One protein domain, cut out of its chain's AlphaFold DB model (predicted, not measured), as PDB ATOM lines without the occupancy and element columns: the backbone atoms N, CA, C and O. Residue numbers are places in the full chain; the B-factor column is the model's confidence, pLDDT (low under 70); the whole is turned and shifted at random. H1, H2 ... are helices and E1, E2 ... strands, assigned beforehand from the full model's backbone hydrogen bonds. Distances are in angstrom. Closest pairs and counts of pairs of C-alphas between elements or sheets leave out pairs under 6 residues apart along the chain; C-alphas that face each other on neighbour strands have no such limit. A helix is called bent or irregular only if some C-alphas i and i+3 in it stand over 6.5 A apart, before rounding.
ATOM      1  N   VAL A   8      27.482   3.811  11.367       95.06
ATOM      2  CA  VAL A   8      28.237   4.235  10.176       95.06
ATOM      3  C   VAL A   8      28.861   5.623  10.320       95.06
ATOM      4  O   VAL A   8      29.820   5.943   9.614       95.06
ATOM      5  N   GLY A   9      28.365   6.441  11.247       94.75
ATOM      6  CA  GLY A   9      28.875   7.788  11.464       94.75
ATOM      7  C   GLY A   9      28.152   8.542  12.571       94.75
ATOM      8  O   GLY A   9      27.428   7.952  13.375       94.75
ATOM      9  N   LEU A  10      28.351   9.858  12.581       94.06
ATOM     10  CA  LEU A  10      27.720  10.787  13.513       94.06
ATOM     11  C   LEU A  10      26.960  11.887  12.772       94.06
ATOM     12  O   LEU A  10      27.463  12.458  11.808       94.06
ATOM     13  N   PHE A  11      25.782  12.239  13.276       93.44
ATOM     14  CA  PHE A  11      25.001  13.398  12.846       93.44
ATOM     15  C   PHE A  11      24.626  14.191  14.094       93.44
ATOM     16  O   PHE A  11      24.001  13.651  15.004       93.44
ATOM     17  N   GLU A  12      25.089  15.441  14.184       86.81
ATOM     18  CA  GLU A  12      24.880  16.304  15.364       86.81
ATOM     19  C   GLU A  12      25.316  15.647  16.690       86.81
ATOM     20  O   GLU A  12      24.695  15.812  17.738       86.81
ATOM     21  N   GLY A  13      26.394  14.854  16.634       85.25
ATOM     22  CA  GLY A  13      26.933  14.124  17.784       85.25
ATOM     23  C   GLY A  13      26.171  12.847  18.160       85.25
ATOM     24  O   GLY A  13      26.543  12.197  19.132       85.25
ATOM     25  N   ARG A  14      25.136  12.458  17.405       89.69
ATOM     26  CA  ARG A  14      24.363  11.223  17.616       89.69
ATOM     27  C   ARG A  14      24.790  10.131  16.635       89.69
ATOM     28  O   ARG A  14      25.156  10.430  15.499       89.69
ATOM     29  N   ASN A  15      24.712   8.872  17.067       94.00
ATOM     30  CA  ASN A  15      25.034   7.709  16.238       94.00
ATOM     31  C   ASN A  15      24.072   7.590  15.051       94.00
ATOM     32  O   ASN A  15      22.851   7.624  15.226       94.00
ATOM     33  N   VAL A  16      24.644   7.411  13.861       95.69
ATOM     34  CA  VAL A  16      23.921   7.170  12.610       95.69
ATOM     35  C   VAL A  16      24.083   5.714  12.201       95.69
ATOM     36  O   VAL A  16      25.189   5.175  12.230       95.69
ATOM     37  N   TYR A  17      22.985   5.105  11.779       95.62
ATOM     38  CA  TYR A  17      22.868   3.721  11.339       95.62
ATOM     39  C   TYR A  17      22.452   3.698   9.866       95.62
ATOM     40  O   TYR A  17      21.761   4.603   9.398       95.62
ATOM     41  N   SER A  18      22.891   2.685   9.122       94.00
ATOM     42  CA  SER A  18      22.391   2.429   7.765       94.00
ATOM     43  C   SER A  18      21.089   1.635   7.847       94.00
ATOM     44  O   SER A  18      21.033   0.652   8.581       94.00
ATOM     45  N   ASP A  19      20.069   2.016   7.075       92.56
ATOM     46  CA  ASP A  19      18.777   1.307   7.028       92.56
ATOM     47  C   ASP A  19      18.777   0.086   6.078       92.56
ATOM     48  O   ASP A  19      17.753  -0.567   5.875       92.56
ATOM     49  N   GLY A  20      19.913  -0.191   5.423       89.81
ATOM     50  CA  GLY A  20      20.060  -1.259   4.429       89.81
ATOM     51  C   GLY A  20      19.358  -1.001   3.085       89.81
ATOM     52  O   GLY A  20      19.468  -1.818   2.171       89.81
ATOM     53  N   ARG A  21      18.667   0.132   2.929       91.19
ATOM     54  CA  ARG A  21      17.917   0.557   1.731       91.19
ATOM     55  C   ARG A  21      18.512   1.802   1.067       91.19
ATOM     56  O   ARG A  21      17.910   2.357   0.151       91.19
ATOM     57  N   GLY A  22      19.706   2.207   1.496       91.00
ATOM     58  CA  GLY A  22      20.405   3.396   1.001       91.00
ATOM     59  C   GLY A  22      20.035   4.679   1.746       91.00
ATOM     60  O   GLY A  22      20.443   5.758   1.316       91.00
ATOM     61  N   GLY A  23      19.280   4.566   2.838       94.19
ATOM     62  CA  GLY A  23      19.006   5.638   3.773       94.19
ATOM     63  C   GLY A  23      19.809   5.520   5.066       94.19
ATOM     64  O   GLY A  23      20.580   4.583   5.295       94.19
ATOM     65  N   PHE A  24      19.617   6.516   5.925       95.75
ATOM     66  CA  PHE A  24      20.267   6.602   7.224       95.75
ATOM     67  C   PHE A  24      19.246   6.891   8.312       95.75
ATOM     68  O   PHE A  24      18.311   7.665   8.103       95.75
ATOM     69  N   GLU A  25      19.464   6.320   9.487       96.69
ATOM     70  CA  GLU A  25      18.661   6.554  10.678       96.69
ATOM     71  C   GLU A  25      19.539   7.099  11.801       96.69
ATOM     72  O   GLU A  25      20.685   6.685  11.964       96.69
ATOM     73  N   VAL A  26      19.005   8.018  12.598       95.81
ATOM     74  CA  VAL A  26      19.660   8.515  13.811       95.81
ATOM     75  C   VAL A  26      18.944   7.969  15.038       95.81
ATOM     76  O   VAL A  26      17.714   7.910  15.075       95.81
ATOM     77  N   LEU A  27      19.713   7.570  16.048       92.12
ATOM     78  CA  LEU A  27      19.163   7.149  17.333       92.12
ATOM     79  C   LEU A  27      18.852   8.376  18.196       92.12
ATOM     80  O   LEU A  27      19.744   9.151  18.556       92.12
ATOM     81  N   ILE A  28      17.579   8.550  18.529       87.69
ATOM     82  CA  ILE A  28      17.077   9.621  19.384       87.69
ATOM     83  C   ILE A  28      16.738   9.028  20.748       87.69
ATOM     84  O   ILE A  28      16.001   8.050  20.847       87.69
ATOM     85  N   HIS A  29      17.262   9.640  21.808       82.44
ATOM     86  CA  HIS A  29      16.916   9.272  23.176       82.44
ATOM     87  C   HIS A  29      15.662  10.042  23.585       82.44
ATOM     88  O   HIS A  29      15.688  11.261  23.735       82.44
ATOM     89  N   LEU A  30      14.559   9.328  23.750       82.00
ATOM     90  CA  LEU A  30      13.295   9.855  24.240       82.00
ATOM     91  C   LEU A  30      13.139   9.536  25.729       82.00
ATOM     92  O   LEU A  30      13.812   8.675  26.294       82.00
ATOM     93  N   LYS A  31      12.178  10.192  26.388       79.94
ATOM     94  CA  LYS A  31      11.876   9.940  27.810       79.94
ATOM     95  C   LYS A  31      11.466   8.489  28.107       79.94
ATOM     96  O   LYS A  31      11.540   8.070  29.255       79.94
ATOM     97  N   ASN A  32      10.999   7.749  27.103       88.31
ATOM     98  CA  ASN A  32      10.479   6.384  27.215       88.31
ATOM     99  C   ASN A  32      11.365   5.321  26.538       88.31
ATOM    100  O   ASN A  32      10.921   4.184  26.405       88.31
ATOM    101  N   GLY A  33      12.589   5.667  26.128       90.75
ATOM    102  CA  GLY A  33      13.518   4.740  25.485       90.75
ATOM    103  C   GLY A  33      14.246   5.373  24.308       90.75
ATOM    104  O   GLY A  33      14.291   6.591  24.167       90.75
ATOM    105  N   GLU A  34      14.815   4.537  23.455       91.38
ATOM    106  CA  GLU A  34      15.511   4.975  22.250       91.38
ATOM    107  C   GLU A  34      14.637   4.699  21.023       91.38
ATOM    108  O   GLU A  34      14.031   3.633  20.904       91.38
ATOM    109  N   GLU A  35      14.555   5.664  20.111       93.94
ATOM    110  CA  GLU A  35      13.835   5.539  18.844       93.94
ATOM    111  C   GLU A  35      14.790   5.847  17.687       93.94
ATOM    112  O   GLU A  35      15.514   6.843  17.716       93.94
ATOM    113  N   ARG A  36      14.781   5.012  16.644       93.81
ATOM    114  CA  ARG A  36      15.450   5.329  15.379       93.81
ATOM    115  C   ARG A  36      14.532   6.162  14.511       93.81
ATOM    116  O   ARG A  36      13.375   5.799  14.310       93.81
ATOM    117  N   ARG A  37      15.050   7.267  13.977       95.12
ATOM    118  CA  ARG A  37      14.321   8.082  13.004       95.12
ATOM    119  C   ARG A  37      15.089   8.217  11.700       95.12
ATOM    120  O   ARG A  37      16.292   8.479  11.752       95.12
ATOM    121  N   PRO A  38      14.408   8.099  10.548       96.25
ATOM    122  CA  PRO A  38      15.043   8.294   9.257       96.25
ATOM    123  C   PRO A  38      15.502   9.745   9.109       96.25
ATOM    124  O   PRO A  38      14.747  10.690   9.353       96.25
ATOM    125  N   LEU A  39      16.748   9.918   8.682       95.00
ATOM    126  CA  LEU A  39      17.292  11.204   8.280       95.00
ATOM    127  C   LEU A  39      16.759  11.572   6.893       95.00
ATOM    128  O   LEU A  39      16.626  10.727   6.002       95.00
ATOM    129  N   ARG A  40      16.484  12.862   6.688       92.50
ATOM    130  CA  ARG A  40      16.096  13.379   5.373       92.50
ATOM    131  C   ARG A  40      17.321  13.384   4.459       92.50
ATOM    132  O   ARG A  40      18.420  13.701   4.897       92.50
ATOM    133  N   VAL A  41      17.124  13.108   3.169       93.00
ATOM    134  CA  VAL A  41      18.216  13.039   2.174       93.00
ATOM    135  C   VAL A  41      19.055  14.324   2.135       93.00
ATOM    136  O   VAL A  41      20.274  14.272   2.004       93.00
ATOM    137  N   GLN A  42      18.417  15.483   2.311       90.44
ATOM    138  CA  GLN A  42      19.084  16.790   2.364       90.44
ATOM    139  C   GLN A  42      20.096  16.933   3.517       90.44
ATOM    140  O   GLN A  42      20.997  17.761   3.433       90.44
ATOM    141  N   ASP A  43      19.971  16.125   4.572       93.94
ATOM    142  CA  ASP A  43      20.851  16.152   5.739       93.94
ATOM    143  C   ASP A  43      22.034  15.178   5.614       93.94
ATOM    144  O   ASP A  43      22.945  15.204   6.442       93.94
ATOM    145  N   TYR A  44      22.082  14.347   4.565       94.69
ATOM    146  CA  TYR A  44      23.101  13.297   4.433       94.69
ATOM    147  C   TYR A  44      24.516  13.866   4.321       94.69
ATOM    148  O   TYR A  44      25.454  13.291   4.864       94.69
ATOM    149  N   SER A  45      24.679  15.035   3.698       92.12
ATOM    150  CA  SER A  45      25.979  15.709   3.584       92.12
ATOM    151  C   SER A  45      26.533  16.220   4.918       92.12
ATOM    152  O   SER A  45      27.671  16.680   4.968       92.12
ATOM    153  N   ARG A  46      25.732  16.196   5.989       89.38
ATOM    154  CA  ARG A  46      26.127  16.615   7.340       89.38
ATOM    155  C   ARG A  46      26.531  15.428   8.220       89.38
ATOM    156  O   ARG A  46      26.980  15.642   9.344       89.38
ATOM    157  N   ILE A  47      26.358  14.197   7.733       94.19
ATOM    158  CA  ILE A  47      26.812  12.990   8.421       94.19
ATOM    159  C   ILE A  47      28.338  12.933   8.323       94.19
ATOM    160  O   ILE A  47      28.911  13.000   7.240       94.19
ATOM    161  N   VAL A  48      29.002  12.782   9.465       90.62
ATOM    162  CA  VAL A  48      30.436  12.503   9.538       90.62
ATOM    163  C   VAL A  48      30.609  10.992   9.590       90.62
ATOM    164  O   VAL A  48      30.416  10.379  10.644       90.62
ATOM    165  N   PHE A  49      30.937  10.370   8.460       92.94
ATOM    166  CA  PHE A  49      31.135   8.924   8.402       92.94
ATOM    167  C   PHE A  49      32.439   8.519   9.079       92.94
ATOM    168  O   PHE A  49      33.481   9.145   8.890       92.94
ATOM    169  N   PHE A  50      32.413   7.417   9.828       89.56
ATOM    170  CA  PHE A  50      33.628   6.898  10.460       89.56
ATOM    171  C   PHE A  50      34.672   6.440   9.440       89.56
ATOM    172  O   PHE A  50      35.864   6.509   9.725       89.56
ATOM    173  N   ALA A  51      34.238   6.028   8.246       86.69
ATOM    174  CA  ALA A  51      35.137   5.704   7.141       86.69
ATOM    175  C   ALA A  51      35.960   6.917   6.669       86.69
ATOM    176  O   ALA A  51      37.093   6.745   6.220       86.69
ATOM    177  N   ASP A  52      35.428   8.132   6.829       80.06
ATOM    178  CA  ASP A  52      36.089   9.373   6.415       80.06
ATOM    179  C   ASP A  52      37.029   9.921   7.504       80.06
ATOM    180  O   ASP A  52      37.871  10.789   7.249       80.06
ATOM    181  N   VAL A  53      36.940   9.395   8.731       77.12
ATOM    182  CA  VAL A  53      37.812   9.784   9.842       77.12
ATOM    183  C   VAL A  53      39.110   8.981   9.781       77.12
ATOM    184  O   VAL A  53      39.215   7.850  10.251       77.12
TER     185      VAL A  53
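Overview. This is residues 8 to 53 of the 248 residues of an uncharacterized protein of Vitrella brassicaformis (strain CCMP3155) (UniProt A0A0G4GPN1). A strongly twisted sheet of four strands folds back and forth, with the hairpin E3 and E4 reaching to one end of the long axis and the short helix H1 grazing the sheet near E1 and E3. After H1, residues 48 to 49 pair antiparallel with residues 9 to 10 of E1, a pairing too short to make a named strand. The printed part has 46 residues, in the order E1, E2, E3, E4, H1; the sheet order is E1, E2, E3, E4, antiparallel throughout, and the class is mixed. It is compact, with a radius of gyration of the C-alphas of 10.5 A and spans of 33 by 22 by 18 A.

Along the chain. E1, residues 8 to 11, begins at C-alpha 8 (28.237, 4.235, 10.176) and is 10.1 A long. E2, residues 14 to 18, is 13.4 A long. E3, residues 24 to 30, is 18.7 A, and E4, residues 33 to 38, is 16.7 A. H1, residues 41 to 46, is 10.1 A and ends at C-alpha 46 (26.127, 16.615, 7.340); it is irregular, with C-alphas 42 and 45 7.1 A apart.

Arrangement. The strands form a meander, each the antiparallel neighbour of the one before. In the hairpin E1 and E2, N 8 and O 16 are 2.8 A apart, within hydrogen-bond range. E2 pairs in a staggered way, with E1 over residues 14 to 16 and with E3 over 16 to 18; N 17 and O 25 are 2.8 A apart. In the hairpin E3 and E4, N 28 and O 35 are 2.8 A apart. Edge strands E1 and E4 are apart. H1 is on the sheet but only grazes it; its closest C-alphas to E1 are those of Arg 46 and Phe 11, 6.5 A. In H1, 0 of 2 O i to N i+4 pairs are within range, against 2 of 3 O i to N i+3 pairs.

Size, cuts and confidence. The two farthest C-alphas, those of Asn 32 and Asp 52, are 33.1 A apart. The printed part has no cut, and the four links between named elements are tight. The mean pLDDT of the printed part is 91.1, and no printed residue is under 70.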